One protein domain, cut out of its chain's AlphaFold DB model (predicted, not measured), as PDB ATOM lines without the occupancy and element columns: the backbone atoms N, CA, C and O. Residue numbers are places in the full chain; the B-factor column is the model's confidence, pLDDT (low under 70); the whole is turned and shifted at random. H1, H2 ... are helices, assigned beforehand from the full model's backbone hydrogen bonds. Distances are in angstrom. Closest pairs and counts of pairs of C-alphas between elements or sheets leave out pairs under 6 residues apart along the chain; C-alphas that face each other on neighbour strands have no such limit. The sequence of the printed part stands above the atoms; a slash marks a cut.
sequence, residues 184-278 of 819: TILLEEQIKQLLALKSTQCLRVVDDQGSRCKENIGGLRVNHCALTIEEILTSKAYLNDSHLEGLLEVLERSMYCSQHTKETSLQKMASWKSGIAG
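This is residues 184 to 278 of the 819 residues of a protein of Fusarium poae (UniProt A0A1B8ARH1). Four helices stand in a ring round a common axis, H1 beside H2, H2 beside H3, H3 next to H4 and H4 beside H1, each running opposite ways to the next, as a small bundle. It is not evenly formed: H4 slants away from H3, and H1 meets its two neighbours over a few residues; the short link between H2 and H3 lies at one end, and the two long links, residues 196 to 218 and 255 to 268, lie at the other. The printed part has 95 residues, with four named helices in the order H1, H2, H3, H4 and no named strand; the class is all helix, with 52 residues in the helices. The whole is compact, with a radius of gyration of the C-alphas of 13.2 A, and spans 38 by 27 by 21 A.

H1 takes residues 184 to 195, 16.6 A from first to last C-alpha, beginning with C-alpha 184 at (-7.671, 11.269, 18.036). H2, the longest helix, takes residues 219 to 234 and measures 22.3 A, beginning with C-alpha 219 at (-25.203, 35.096, 12.291). H3 takes residues 241 to 254 and measures 20.0 A. H4 takes residues 269 to 278 and measures 14.0 A, ending with C-alpha 278 at (-19.300, 5.018, 12.732).

H1 and H2 touch and form a helical hairpin, at a shallow tilt of 27 degrees, opposite ways; H2 touches H1 with residues 229 to 233 alone, and the closest C-alphas, those of Glu 188 and Leu 233, are 6.4 A apart. H2 and H3 also form a helical hairpin; they touch at a shallow tilt of 14 degrees, opposite ways, with the closest C-alphas, those of Arg 221 and Ser 254, 5.2 A apart. H3 and H4 touch at a steep tilt of 46 degrees, opposite ways, and their closest C-alphas, those of Leu 248 and Met 269, are 5.7 A apart. H4 and H1 touch at a shallow tilt of 24 degrees, opposite ways; H1 does so with residues 191 to 195 alone, and the closest C-alphas, those of Ile 191 and Ile 276, are 6.2 A apart. H1 and H3 are apart, and so are H2 and H4. In H1, H2, H3 and H4 every backbone O i to N i+4 pair is within hydrogen-bond range.

The two C-alphas farthest apart are those of Thr 184 and Asp 207, at 39.4 A. The printed part has no cut. The links from H1 to H2, 23 residues, and from H3 to H4, 14 residues, are long; that from H2 to H3, 6 residues, is short. The mean pLDDT of the printed part is 87.1, and residue 264 is under 70.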
ATOM      1  N   THR A 184      -6.806  10.355  17.277       73.00
ATOM      2  CA  THR A 184      -7.671  11.269  18.036       73.00
ATOM      3  C   THR A 184      -7.911  12.563  17.265       73.00
ATOM      4  O   THR A 184      -9.054  12.967  17.080       73.00
ATOM      5  N   ILE A 185      -6.845  13.173  16.735       72.25
ATOM      6  CA  ILE A 185      -6.928  14.411  15.938       72.25
ATOM      7  C   ILE A 185      -7.691  14.150  14.629       72.25
ATOM      8  O   ILE A 185      -8.496  14.973  14.192       72.25
ATOM      9  N   LEU A 186      -7.475  12.981  14.017       76.81
ATOM     10  CA  LEU A 186      -8.182  12.566  12.806       76.81
ATOM     11  C   LEU A 186      -9.684  12.329  13.067       76.81
ATOM     12  O   LEU A 186     -10.509  12.755  12.259       76.81
ATOM     13  N   LEU A 187     -10.044  11.715  14.200       82.88
ATOM     14  CA  LEU A 187     -11.430  11.562  14.657       82.88
ATOM     15  C   LEU A 187     -12.096  12.924  14.921       82.88
ATOM     16  O   LEU A 187     -13.202  13.171  14.440       82.88
ATOM     17  N   GLU A 188     -11.431  13.817  15.657       84.50
ATOM     18  CA  GLU A 188     -11.962  15.139  16.006       84.50
ATOM     19  C   GLU A 188     -12.243  15.984  14.745       84.50
ATOM     20  O   GLU A 188     -13.330  16.552  14.615       84.50
ATOM     21  N   GLU A 189     -11.346  15.992  13.747       81.50
ATOM     22  CA  GLU A 189     -11.609  16.644  12.452       81.50
ATOM     23  C   GLU A 189     -12.721  15.953  11.635       81.50
ATOM     24  O   GLU A 189     -13.519  16.639  10.993       81.50
ATOM     25  N   GLN A 190     -12.857  14.621  11.682       84.56
ATOM     26  CA  GLN A 190     -13.982  13.922  11.036       84.56
ATOM     27  C   GLN A 190     -15.338  14.319  11.645       84.56
ATOM     28  O   GLN A 190     -16.280  14.632  10.908       84.56
ATOM     29  N   ILE A 191     -15.436  14.381  12.977       88.69
ATOM     30  CA  ILE A 191     -16.636  14.840  13.697       88.69
ATOM     31  C   ILE A 191     -16.950  16.297  13.317       88.69
ATOM     32  O   ILE A 191     -18.066  16.621  12.905       88.69
ATOM     33  N   LYS A 192     -15.942  17.171  13.361       88.88
ATOM     34  CA  LYS A 192     -16.033  18.592  12.989       88.88
ATOM     35  C   LYS A 192     -16.535  18.794  11.555       88.88
ATOM     36  O   LYS A 192     -17.397  19.641  11.323       88.88
ATOM     37  N   GLN A 193     -16.065  17.992  10.595       84.62
ATOM     38  CA  GLN A 193     -16.505  18.034   9.192       84.62
ATOM     39  C   GLN A 193     -17.928  17.488   8.973       84.62
ATOM     40  O   GLN A 193     -18.646  17.998   8.103       84.62
ATOM     41  N   LEU A 194     -18.347  16.484   9.753       89.06
ATOM     42  CA  LEU A 194     -19.699  15.909   9.734       89.06
ATOM     43  C   LEU A 194     -20.757  16.895  10.266       89.06
ATOM     44  O   LEU A 194     -21.861  16.980   9.717       89.06
ATOM     45  N   LEU A 195     -20.411  17.653  11.309       92.44
ATOM     46  CA  LEU A 195     -21.296  18.629  11.954       92.44
ATOM     47  C   LEU A 195     -21.264  20.025  11.297       92.44
ATOM     48  O   LEU A 195     -22.192  20.815  11.482       92.44
ATOM     49  N   ALA A 196     -20.228  20.338  10.508       86.75
ATOM     50  CA  ALA A 196     -19.990  21.664   9.927       86.75
ATOM     51  C   ALA A 196     -21.201  22.265   9.179       86.75
ATOM     52  O   ALA A 196     -21.734  21.694   8.222       86.75
ATOM     53  N   LEU A 197     -21.578  23.495   9.546       86.94
ATOM     54  CA  LEU A 197     -22.707  24.208   8.947       86.94
ATOM     55  C   LEU A 197     -22.428  24.633   7.491       86.94
ATOM     56  O   LEU A 197     -21.784  25.649   7.225       86.94
ATOM     57  N   LYS A 198     -22.995  23.901   6.524       81.81
ATOM     58  CA  LYS A 198     -22.761  24.133   5.081       81.81
ATOM     59  C   LYS A 198     -23.672  25.191   4.423       81.81
ATOM     60  O   LYS A 198     -23.660  25.321   3.201       81.81
ATOM     61  N   SER A 199     -24.488  25.937   5.181       85.25
ATOM     62  CA  SER A 199     -25.317  27.060   4.683       85.25
ATOM     63  C   SER A 199     -25.928  27.889   5.823       85.25
ATOM     64  O   SER A 199     -26.269  27.333   6.858       85.25
ATOM     65  N   THR A 200     -26.178  29.190   5.610       91.25
ATOM     66  CA  THR A 200     -26.967  30.035   6.542       91.25
ATOM     67  C   THR A 200     -28.487  29.846   6.427       91.25
ATOM     68  O   THR A 200     -29.239  30.511   7.140       91.25
ATOM     69  N   GLN A 201     -28.953  28.995   5.508       91.62
ATOM     70  CA  GLN A 201     -30.369  28.676   5.303       91.62
ATOM     71  C   GLN A 201     -30.896  27.736   6.397       91.62
ATOM     72  O   GLN A 201     -30.217  26.781   6.769       91.62
ATOM     73  N   CYS A 202     -32.132  27.949   6.846       91.62
ATOM     74  CA  CYS A 202     -32.828  27.084   7.800       91.62
ATOM     75  C   CYS A 202     -32.781  25.596   7.386       91.62
ATOM     76  O   CYS A 202     -32.863  25.257   6.200       91.62
ATOM     77  N   LEU A 203     -32.605  24.700   8.360       90.19
ATOM     78  CA  LEU A 203     -32.495  23.258   8.131       90.19
ATOM     79  C   LEU A 203     -33.816  22.598   7.716       90.19
ATOM     80  O   LEU A 203     -33.785  21.687   6.893       90.19
ATOM     81  N   ARG A 204     -34.951  23.091   8.228       88.25
ATOM     82  CA  ARG A 204     -36.263  22.437   8.111       88.25
ATOM     83  C   ARG A 204     -36.665  22.197   6.659       88.25
ATOM     84  O   ARG A 204     -36.788  23.156   5.892       88.25
ATOM     85  N   VAL A 205     -36.951  20.942   6.326       86.94
ATOM     86  CA  VAL A 205     -37.668  20.553   5.103       86.94
ATOM     87  C   VAL A 205     -39.151  20.940   5.213       86.94
ATOM     88  O   VAL A 205     -39.758  20.752   6.265       86.94
ATOM     89  N   VAL A 206     -39.718  21.517   4.148       83.44
ATOM     90  CA  VAL A 206     -41.093  22.063   4.114       83.44
ATOM     91  C   VAL A 206     -42.015  21.418   3.069       83.44
ATOM     92  O   VAL A 206     -43.187  21.780   3.010       83.44
ATOM     93  N   ASP A 207     -41.511  20.488   2.256       79.56
ATOM     94  CA  ASP A 207     -42.299  19.665   1.330       79.56
ATOM     95  C   ASP A 207     -41.693  18.259   1.170       79.56
ATOM     96  O   ASP A 207     -40.512  18.038   1.454       79.56
ATOM     97  N   ASP A 208     -42.494  17.306   0.683       74.44
ATOM     98  CA  ASP A 208     -42.076  15.907   0.478       74.44
ATOM     99  C   ASP A 208     -41.027  15.748  -0.642       74.44
ATOM    100  O   ASP A 208     -40.495  14.662  -0.864       74.44
ATOM    101  N   GLN A 209     -40.720  16.829  -1.369       73.75
ATOM    102  CA  GLN A 209     -39.667  16.881  -2.384       73.75
ATOM    103  C   GLN A 209     -38.304  17.278  -1.783       73.75
ATOM    104  O   GLN A 209     -37.306  17.347  -2.503       73.75
ATOM    105  N   GLY A 210     -38.236  17.509  -0.466       76.38
ATOM    106  CA  GLY A 210     -37.000  17.809   0.254       76.38
ATOM    107  C   GLY A 210     -36.597  19.286   0.239       76.38
ATOM    108  O   GLY A 210     -35.473  19.613   0.638       76.38
ATOM    109  N   SER A 211     -37.466  20.203  -0.203       82.38
ATOM    110  CA  SER A 211     -37.148  21.633  -0.207       82.38
ATOM    111  C   SER A 211     -36.965  22.152   1.213       82.38
ATOM    112  O   SER A 211     -37.832  21.996   2.071       82.38
ATOM    113  N   ARG A 212     -35.863  22.862   1.462       86.12
ATOM    114  CA  ARG A 212     -35.632  23.556   2.736       86.12
ATOM    115  C   ARG A 212     -36.367  24.893   2.802       86.12
ATOM    116  O   ARG A 212     -36.468  25.614   1.805       86.12
ATOM    117  N   CYS A 213     -36.793  25.260   4.011       90.00
ATOM    118  CA  CYS A 213     -37.255  26.599   4.368       90.00
ATOM    119  C   CYS A 213     -36.301  27.671   3.808       90.00
ATOM    120  O   CYS A 213     -35.080  27.521   3.856       90.00
ATOM    121  N   LYS A 214     -36.852  28.749   3.240       89.12
ATOM    122  CA  LYS A 214     -36.087  29.769   2.494       89.12
ATOM    123  C   LYS A 214     -35.471  30.850   3.390       89.12
ATOM    124  O   LYS A 214     -34.628  31.615   2.921       89.12
ATOM    125  N   GLU A 215     -35.851  30.879   4.664       91.00
ATOM    126  CA  GLU A 215     -35.322  31.821   5.645       91.00
ATOM    127  C   GLU A 215     -33.893  31.487   6.079       91.00
ATOM    128  O   GLU A 215     -33.427  30.349   5.990       91.00
ATOM    129  N   ASN A 216     -33.184  32.510   6.555       92.31
ATOM    130  CA  ASN A 216     -31.844  32.362   7.119       92.31
ATOM    131  C   ASN A 216     -31.924  32.266   8.645       92.31
ATOM    132  O   ASN A 216     -32.850  32.794   9.256       92.31
ATOM    133  N   ILE A 217     -30.936  31.616   9.261       92.81
ATOM    134  CA  ILE A 217     -30.856  31.492  10.726       92.81
ATOM    135  C   ILE A 217     -30.261  32.744  11.397       92.81
ATOM    136  O   ILE A 217     -30.504  32.985  12.575       92.81
ATOM    137  N   GLY A 218     -29.538  33.574  10.639       93.12
ATOM    138  CA  GLY A 218     -28.833  34.749  11.160       93.12
ATOM    139  C   GLY A 218     -27.500  34.389  11.819       93.12
ATOM    140  O   GLY A 218     -27.283  33.262  12.264       93.12
ATOM    141  N   GLY A 219     -26.578  35.347  11.870       93.69
ATOM    142  CA  GLY A 219     -25.203  35.096  12.291       93.69
ATOM    143  C   GLY A 219     -25.054  34.681  13.751       93.69
ATOM    144  O   GLY A 219     -24.086  34.003  14.079       93.69
ATOM    145  N   LEU A 220     -26.009  35.040  14.619       92.50
ATOM    146  CA  LEU A 220     -25.985  34.642  16.028       92.50
ATOM    147  C   LEU A 220     -26.123  33.121  16.140       92.50
ATOM    148  O   LEU A 220     -25.331  32.471  16.809       92.50
ATOM    149  N   ARG A 221     -27.051  32.546  15.372       92.38
ATOM    150  CA  ARG A 221     -27.268  31.099  15.301       92.38
ATOM    151  C   ARG A 221     -26.139  30.358  14.591       92.38
ATOM    152  O   ARG A 221     -25.839  29.228  14.956       92.38
ATOM    153  N   VAL A 222     -25.470  30.993  13.627       93.75
ATOM    154  CA  VAL A 222     -24.224  30.457  13.046       93.75
ATOM    155  C   VAL A 222     -23.107  30.411  14.094       93.75
ATOM    156  O   VAL A 222     -22.384  29.421  14.160       93.75
ATOM    157  N   ASN A 223     -22.997  31.436  14.946       92.12
ATOM    158  CA  ASN A 223     -22.054  31.465  16.066       92.12
ATOM    159  C   ASN A 223     -22.392  30.387  17.110       92.12
ATOM    160  O   ASN A 223     -21.501  29.674  17.549       92.12
ATOM    161  N   HIS A 224     -23.675  30.210  17.446       92.56
ATOM    162  CA  HIS A 224     -24.157  29.125  18.313       92.56
ATOM    163  C   HIS A 224     -23.817  27.736  17.752       92.56
ATOM    164  O   HIS A 224     -23.300  26.903  18.484       92.56
ATOM    165  N   CYS A 225     -23.997  27.507  16.444       93.06
ATOM    166  CA  CYS A 225     -23.566  26.258  15.799       93.06
ATOM    167  C   CYS A 225     -22.052  26.026  15.925       93.06
ATOM    168  O   CYS A 225     -21.630  24.896  16.142       93.06
ATOM    169  N   ALA A 226     -21.233  27.073  15.766       91.81
ATOM    170  CA  ALA A 226     -19.780  26.960  15.889       91.81
ATOM    171  C   ALA A 226     -19.362  26.604  17.324       91.81
ATOM    172  O   ALA A 226     -18.631  25.635  17.505       91.81
ATOM    173  N   LEU A 227     -19.900  27.316  18.320       91.56
ATOM    174  CA  LEU A 227     -19.631  27.066  19.736       91.56
ATOM    175  C   LEU A 227     -20.072  25.657  20.170       91.56
ATOM    176  O   LEU A 227     -19.325  24.981  20.861       91.56
ATOM    177  N   THR A 228     -21.234  25.158  19.725       93.75
ATOM    178  CA  THR A 228     -21.653  23.780  20.057       93.75
ATOM    179  C   THR A 228     -20.760  22.718  19.408       93.75
ATOM    180  O   THR A 228     -20.518  21.681  20.015       93.75
ATOM    181  N   ILE A 229     -20.244  22.946  18.194       93.94
ATOM    182  CA  ILE A 229     -19.287  22.016  17.564       93.94
ATOM    183  C   ILE A 229     -17.941  22.048  18.294       93.94
ATOM    184  O   ILE A 229     -17.322  21.002  18.454       93.94
ATOM    185  N   GLU A 230     -17.497  23.220  18.745       92.56
ATOM    186  CA  GLU A 230     -16.297  23.370  19.571       92.56
ATOM    187  C   GLU A 230     -16.460  22.632  20.909       92.56
ATOM    188  O   GLU A 230     -15.632  21.782  21.222       92.56
ATOM    189  N   GLU A 231     -17.582  22.830  21.607       92.62
ATOM    190  CA  GLU A 231     -17.902  22.169  22.882       92.62
ATOM    191  C   GLU A 231     -17.980  20.637  22.775       92.62
ATOM    192  O   GLU A 231     -17.488  19.928  23.653       92.62
ATOM    193  N   ILE A 232     -18.533  20.093  21.678       92.94
ATOM    194  CA  ILE A 232     -18.554  18.638  21.423       92.94
ATOM    195  C   ILE A 232     -17.133  18.050  21.397       92.94
ATOM    196  O   ILE A 232     -16.938  16.904  21.810       92.94
ATOM    197  N   LEU A 233     -16.153  18.818  20.912       91.44
ATOM    198  CA  LEU A 233     -14.763  18.391  20.767       91.44
ATOM    199  C   LEU A 233     -13.964  18.633  22.057       91.44
ATOM    200  O   LEU A 233     -13.322  17.707  22.547       91.44
ATOM    201  N   THR A 234     -14.036  19.833  22.642       87.75
ATOM    202  CA  THR A 234     -13.271  20.215  23.846       87.75
ATOM    203  C   THR A 234     -13.650  19.387  25.072       87.75
ATOM    204  O   THR A 234     -12.765  18.897  25.772       87.75
ATOM    205  N   SER A 235     -14.948  19.165  25.305       86.44
ATOM    206  CA  SER A 235     -15.450  18.307  26.392       86.44
ATOM    207  C   SER A 235     -15.364  16.809  26.080       86.44
ATOM    208  O   SER A 235     -15.691  15.976  26.927       86.44
ATOM    209  N   LYS A 236     -14.975  16.453  24.846       89.38
ATOM    210  CA  LYS A 236     -15.038  15.096  24.281       89.38
ATOM    211  C   LYS A 236     -16.408  14.436  24.455       89.38
ATOM    212  O   LYS A 236     -16.504  13.222  24.638       89.38
ATOM    213  N   ALA A 237     -17.481  15.225  24.344       87.44
ATOM    214  CA  ALA A 237     -18.864  14.768  24.477       87.44
ATOM    215  C   ALA A 237     -19.196  13.571  23.580       87.44
ATOM    216  O   ALA A 237     -20.027  12.754  23.948       87.44
ATOM    217  N   TYR A 238     -18.517  13.419  22.441       89.12
ATOM    218  CA  TYR A 238     -18.653  12.259  21.557       89.12
ATOM    219  C   TYR A 238     -18.307  10.902  22.208       89.12
ATOM    220  O   TYR A 238     -18.647   9.870  21.638       89.12
ATOM    221  N   LEU A 239     -17.670  10.881  23.386       87.12
ATOM    222  CA  LEU A 239     -17.442   9.682  24.208       87.12
ATOM    223  C   LEU A 239     -18.557   9.421  25.243       87.12
ATOM    224  O   LEU A 239     -18.554   8.378  25.892       87.12
ATOM    225  N   ASN A 240     -19.498  10.354  25.422       88.50
ATOM    226  CA  ASN A 240     -20.589  10.274  26.392       88.50
ATOM    227  C   ASN A 240     -21.937  10.441  25.677       88.50
ATOM    228  O   ASN A 240     -22.329  11.539  25.285       88.50
ATOM    229  N   ASP A 241     -22.659   9.332  25.550       84.62
ATOM    230  CA  ASP A 241     -23.832   9.222  24.687       84.62
ATOM    231  C   ASP A 241     -24.960  10.214  25.038       84.62
ATOM    232  O   ASP A 241     -25.612  10.725  24.130       84.62
ATOM    233  N   SER A 242     -25.154  10.552  26.324       83.44
ATOM    234  CA  SER A 242     -26.170  11.523  26.770       83.44
ATOM    235  C   SER A 242     -25.701  12.979  26.708       83.44
ATOM    236  O   SER A 242     -26.522  13.869  26.478       83.44
ATOM    237  N   HIS A 243     -24.396  13.245  26.851       86.06
ATOM    238  CA  HIS A 243     -23.862  14.588  26.609       86.06
ATOM    239  C   HIS A 243     -23.908  14.916  25.108       86.06
ATOM    240  O   HIS A 243     -24.375  15.987  24.721       86.06
ATOM    241  N   LEU A 244     -23.526  13.959  24.252       90.31
ATOM    242  CA  LEU A 244     -23.638  14.080  22.799       90.31
ATOM    243  C   LEU A 244     -25.088  14.301  22.343       90.31
ATOM    244  O   LEU A 244     -25.318  15.160  21.494       90.31
ATOM    245  N   GLU A 245     -26.051  13.561  22.907       89.44
ATOM    246  CA  GLU A 245     -27.496  13.726  22.664       89.44
ATOM    247  C   GLU A 245     -27.903  15.210  22.787       89.44
ATOM    248  O   GLU A 245     -28.355  15.823  21.817       89.44
ATOM    249  N   GLY A 246     -27.636  15.815  23.948       87.50
ATOM    250  CA  GLY A 246     -27.990  17.203  24.242       87.50
ATOM    251  C   GLY A 246     -27.289  18.235  23.357       87.50
ATOM    252  O   GLY A 246     -27.915  19.180  22.873       87.50
ATOM    253  N   LEU A 247     -25.993  18.053  23.086       90.31
ATOM    254  CA  LEU A 247     -25.253  18.978  22.221       90.31
ATOM    255  C   LEU A 247     -25.706  18.886  20.756       90.31
ATOM    256  O   LEU A 247     -25.815  19.914  20.086       90.31
ATOM    257  N   LEU A 248     -26.039  17.694  20.247       92.19
ATOM    258  CA  LEU A 248     -26.604  17.548  18.899       92.19
ATOM    259  C   LEU A 248     -28.007  18.170  18.789       92.19
ATOM    260  O   LEU A 248     -28.325  18.759  17.754       92.19
ATOM    261  N   GLU A 249     -28.819  18.105  19.847       89.19
ATOM    262  CA  GLU A 249     -30.118  18.783  19.927       89.19
ATOM    263  C   GLU A 249     -29.973  20.319  19.898       89.19
ATOM    264  O   GLU A 249     -30.622  20.985  19.084       89.19
ATOM    265  N   VAL A 250     -29.067  20.895  20.701       90.12
ATOM    266  CA  VAL A 250     -28.747  22.341  20.682       90.12
ATOM    267  C   VAL A 250     -28.213  22.786  19.316       90.12
ATOM    268  O   VAL A 250     -28.618  23.835  18.792       90.12
ATOM    269  N   LEU A 251     -27.322  21.991  18.715       92.56
ATOM    270  CA  LEU A 251     -26.763  22.250  17.390       92.56
ATOM    271  C   LEU A 251     -27.869  22.278  16.329       92.56
ATOM    272  O   LEU A 251     -27.950  23.227  15.547       92.56
ATOM    273  N   GLU A 252     -28.761  21.284  16.317       91.69
ATOM    274  CA  GLU A 252     -29.847  21.239  15.340       91.69
ATOM    275  C   GLU A 252     -30.861  22.373  15.550       91.69
ATOM    276  O   GLU A 252     -31.225  23.057  14.588       91.69
ATOM    277  N   ARG A 253     -31.244  22.656  16.807       89.62
ATOM    278  CA  ARG A 253     -32.114  23.794  17.155       89.62
ATOM    279  C   ARG A 253     -31.522  25.132  16.717       89.62
ATOM    280  O   ARG A 253     -32.269  26.025  16.304       89.62
ATOM    281  N   SER A 254     -30.197  25.270  16.735       90.88
ATOM    282  CA  SER A 254     -29.491  26.440  16.202       90.88
ATOM    283  C   SER A 254     -29.577  26.528  14.669       90.88
ATOM    284  O   SER A 254     -29.726  27.625  14.131       90.88
ATOM    285  N   MET A 255     -29.619  25.404  13.943       91.94
ATOM    286  CA  MET A 255     -29.816  25.385  12.482       91.94
ATOM    287  C   MET A 255     -31.260  25.701  12.020       91.94
ATOM    288  O   MET A 255     -31.527  25.759  10.810       91.94
ATOM    289  N   TYR A 256     -32.197  25.977  12.932       91.06
ATOM    290  CA  TYR A 256     -33.536  26.485  12.607       91.06
ATOM    291  C   TYR A 256     -33.635  28.022  12.660       91.06
ATOM    292  O   TYR A 256     -32.954  28.690  13.435       91.06
ATOM    293  N   CYS A 257     -34.495  28.607  11.815       90.56
ATOM    294  CA  CYS A 257     -34.839  30.033  11.871       90.56
ATOM    295  C   CYS A 257     -35.869  30.314  12.980       90.56
ATOM    296  O   CYS A 257     -36.490  29.387  13.494       90.56
ATOM    297  N   SER A 258     -36.127  31.591  13.281       85.75
ATOM    298  CA  SER A 258     -37.067  32.039  14.330       85.75
ATOM    299  C   SER A 258     -38.482  31.438  14.251       85.75
ATOM    300  O   SER A 258     -39.134  31.290  15.277       85.75
ATOM    301  N   GLN A 259     -38.949  31.053  13.059       86.06
ATOM    302  CA  GLN A 259     -40.256  30.409  12.848       86.06
ATOM    303  C   GLN A 259     -40.281  28.903  13.177       86.06
ATOM    304  O   GLN A 259     -41.356  28.325  13.295       86.06
ATOM    305  N   HIS A 260     -39.119  28.254  13.304       87.69
ATOM    306  CA  HIS A 260     -38.976  26.796  13.441       87.69
ATOM    307  C   HIS A 260     -38.140  26.391  14.670       87.69
ATOM    308  O   HIS A 260     -37.641  25.275  14.734       87.69
ATOM    309  N   THR A 261     -37.963  27.289  15.643       75.06
ATOM    310  CA  THR A 261     -37.149  27.037  16.849       75.06
ATOM    311  C   THR A 261     -37.744  25.974  17.769       75.06
ATOM    312  O   THR A 261     -37.003  25.225  18.393       75.06
ATOM    313  N   LYS A 262     -39.079  25.903  17.824       73.94
ATOM    314  CA  LYS A 262     -39.863  24.949  18.621       73.94
ATOM    315  C   LYS A 262     -40.202  23.672  17.846       73.94
ATOM    316  O   LYS A 262     -41.271  23.102  18.044       73.94
ATOM    317  N   GLU A 263     -39.353  23.275  16.902       75.19
ATOM    318  CA  GLU A 263     -39.594  22.056  16.140       75.19
ATOM    319  C   GLU A 263     -39.255  20.816  16.968       75.19
ATOM    320  O   GLU A 263     -38.160  20.703  17.516       75.19
ATOM    321  N   THR A 264     -40.214  19.895  17.052       68.31
ATOM    322  CA  THR A 264     -40.097  18.650  17.821       68.31
ATOM    323  C   THR A 264     -39.558  17.484  16.995       68.31
ATOM    324  O   THR A 264     -39.048  16.528  17.574       68.31
ATOM    325  N   SER A 265     -39.629  17.540  15.656       76.00
ATOM    326  CA  SER A 265     -39.027  16.522  14.785       76.00
ATOM    327  C   SER A 265     -37.592  16.898  14.392       76.00
ATOM    328  O   SER A 265     -37.360  17.668  13.461       76.00
ATOM    329  N   LEU A 266     -36.612  16.352  15.119       80.06
ATOM    330  CA  LEU A 266     -35.193  16.542  14.812       80.06
ATOM    331  C   LEU A 266     -34.782  15.664  13.612       80.06
ATOM    332  O   LEU A 266     -34.989  14.451  13.599       80.06
ATOM    333  N   GLN A 267     -34.246  16.295  12.566       81.19
ATOM    334  CA  GLN A 267     -34.091  15.745  11.210       81.19
ATOM    335  C   GLN A 267     -32.659  15.281  10.886       81.19
ATOM    336  O   GLN A 267     -32.429  14.672   9.833       81.19
ATOM    337  N   LYS A 268     -31.672  15.601  11.731       86.31
ATOM    338  CA  LYS A 268     -30.244  15.304  11.519       86.31
ATOM    339  C   LYS A 268     -29.547  14.656  12.702       86.31
ATOM    340  O   LYS A 268     -28.671  13.833  12.452       86.31
ATOM    341  N   MET A 269     -29.974  14.928  13.928       86.69
ATOM    342  CA  MET A 269     -29.459  14.344  15.169       86.69
ATOM    343  C   MET A 269     -29.130  12.841  15.065       86.69
ATOM    344  O   MET A 269     -27.979  12.455  15.252       86.69
ATOM    345  N   ALA A 270     -30.086  11.998  14.650       86.75
ATOM    346  CA  ALA A 270     -29.866  10.552  14.495       86.75
ATOM    347  C   ALA A 270     -28.813  10.195  13.420       86.75
ATOM    348  O   ALA A 270     -28.015   9.276  13.599       86.75
ATOM    349  N   SER A 271     -28.768  10.950  12.315       90.00
ATOM    350  CA  SER A 271     -27.763  10.780  11.253       90.00
ATOM    351  C   SER A 271     -26.370  11.234  11.692       90.00
ATOM    352  O   SER A 271     -25.383  10.683  11.211       90.00
ATOM    353  N   TRP A 272     -26.277  12.230  12.576       93.44
ATOM    354  CA  TRP A 272     -25.017  12.672  13.166       93.44
ATOM    355  C   TRP A 272     -24.520  11.679  14.216       93.44
ATOM    356  O   TRP A 272     -23.384  11.227  14.103       93.44
ATOM    357  N   LYS A 273     -25.373  11.248  15.156       91.00
ATOM    358  CA  LYS A 273     -25.028  10.241  16.172       91.00
ATOM    359  C   LYS A 273     -24.548   8.931  15.530       91.00
ATOM    360  O   LYS A 273     -23.489   8.423  15.889       91.00
ATOM    361  N   SER A 274     -25.247   8.450  14.497       88.62
ATOM    362  CA  SER A 274     -24.821   7.279  13.715       88.62
ATOM    363  C   SER A 274     -23.491   7.486  12.976       88.62
ATOM    364  O   SER A 274     -22.703   6.545  12.893       88.62
ATOM    365  N   GLY A 275     -23.214   8.689  12.460       89.06
ATOM    366  CA  GLY A 275     -21.941   9.005  11.805       89.06
ATOM    367  C   GLY A 275     -20.761   9.046  12.782       89.06
ATOM    368  O   GLY A 275     -19.721   8.460  12.500       89.06
ATOM    369  N   ILE A 276     -20.945   9.665  13.952       90.12
ATOM    370  CA  ILE A 276     -19.931   9.751  15.016       90.12
ATOM    371  C   ILE A 276     -19.601   8.354  15.562       90.12
ATOM    372  O   ILE A 276     -18.429   7.984  15.619       90.12
ATOM    373  N   ALA A 277     -20.619   7.539  15.863       88.00
ATOM    374  CA  ALA A 277     -20.428   6.137  16.243       88.00
ATOM    375  C   ALA A 277     -19.682   5.341  15.153       88.00
ATOM    376  O   ALA A 277     -18.788   4.552  15.454       88.00
ATOM    377  N   GLY A 278     -19.993   5.605  13.878       85.06
ATOM    378  CA  GLY A 278     -19.300   5.018  12.732       85.06
ATOM    379  C   GLY A 278     -17.813   5.375  12.638       85.06
ATOM    380  O   GLY A 278     -17.051   4.563  12.121       85.06
TER     381      GLY A 278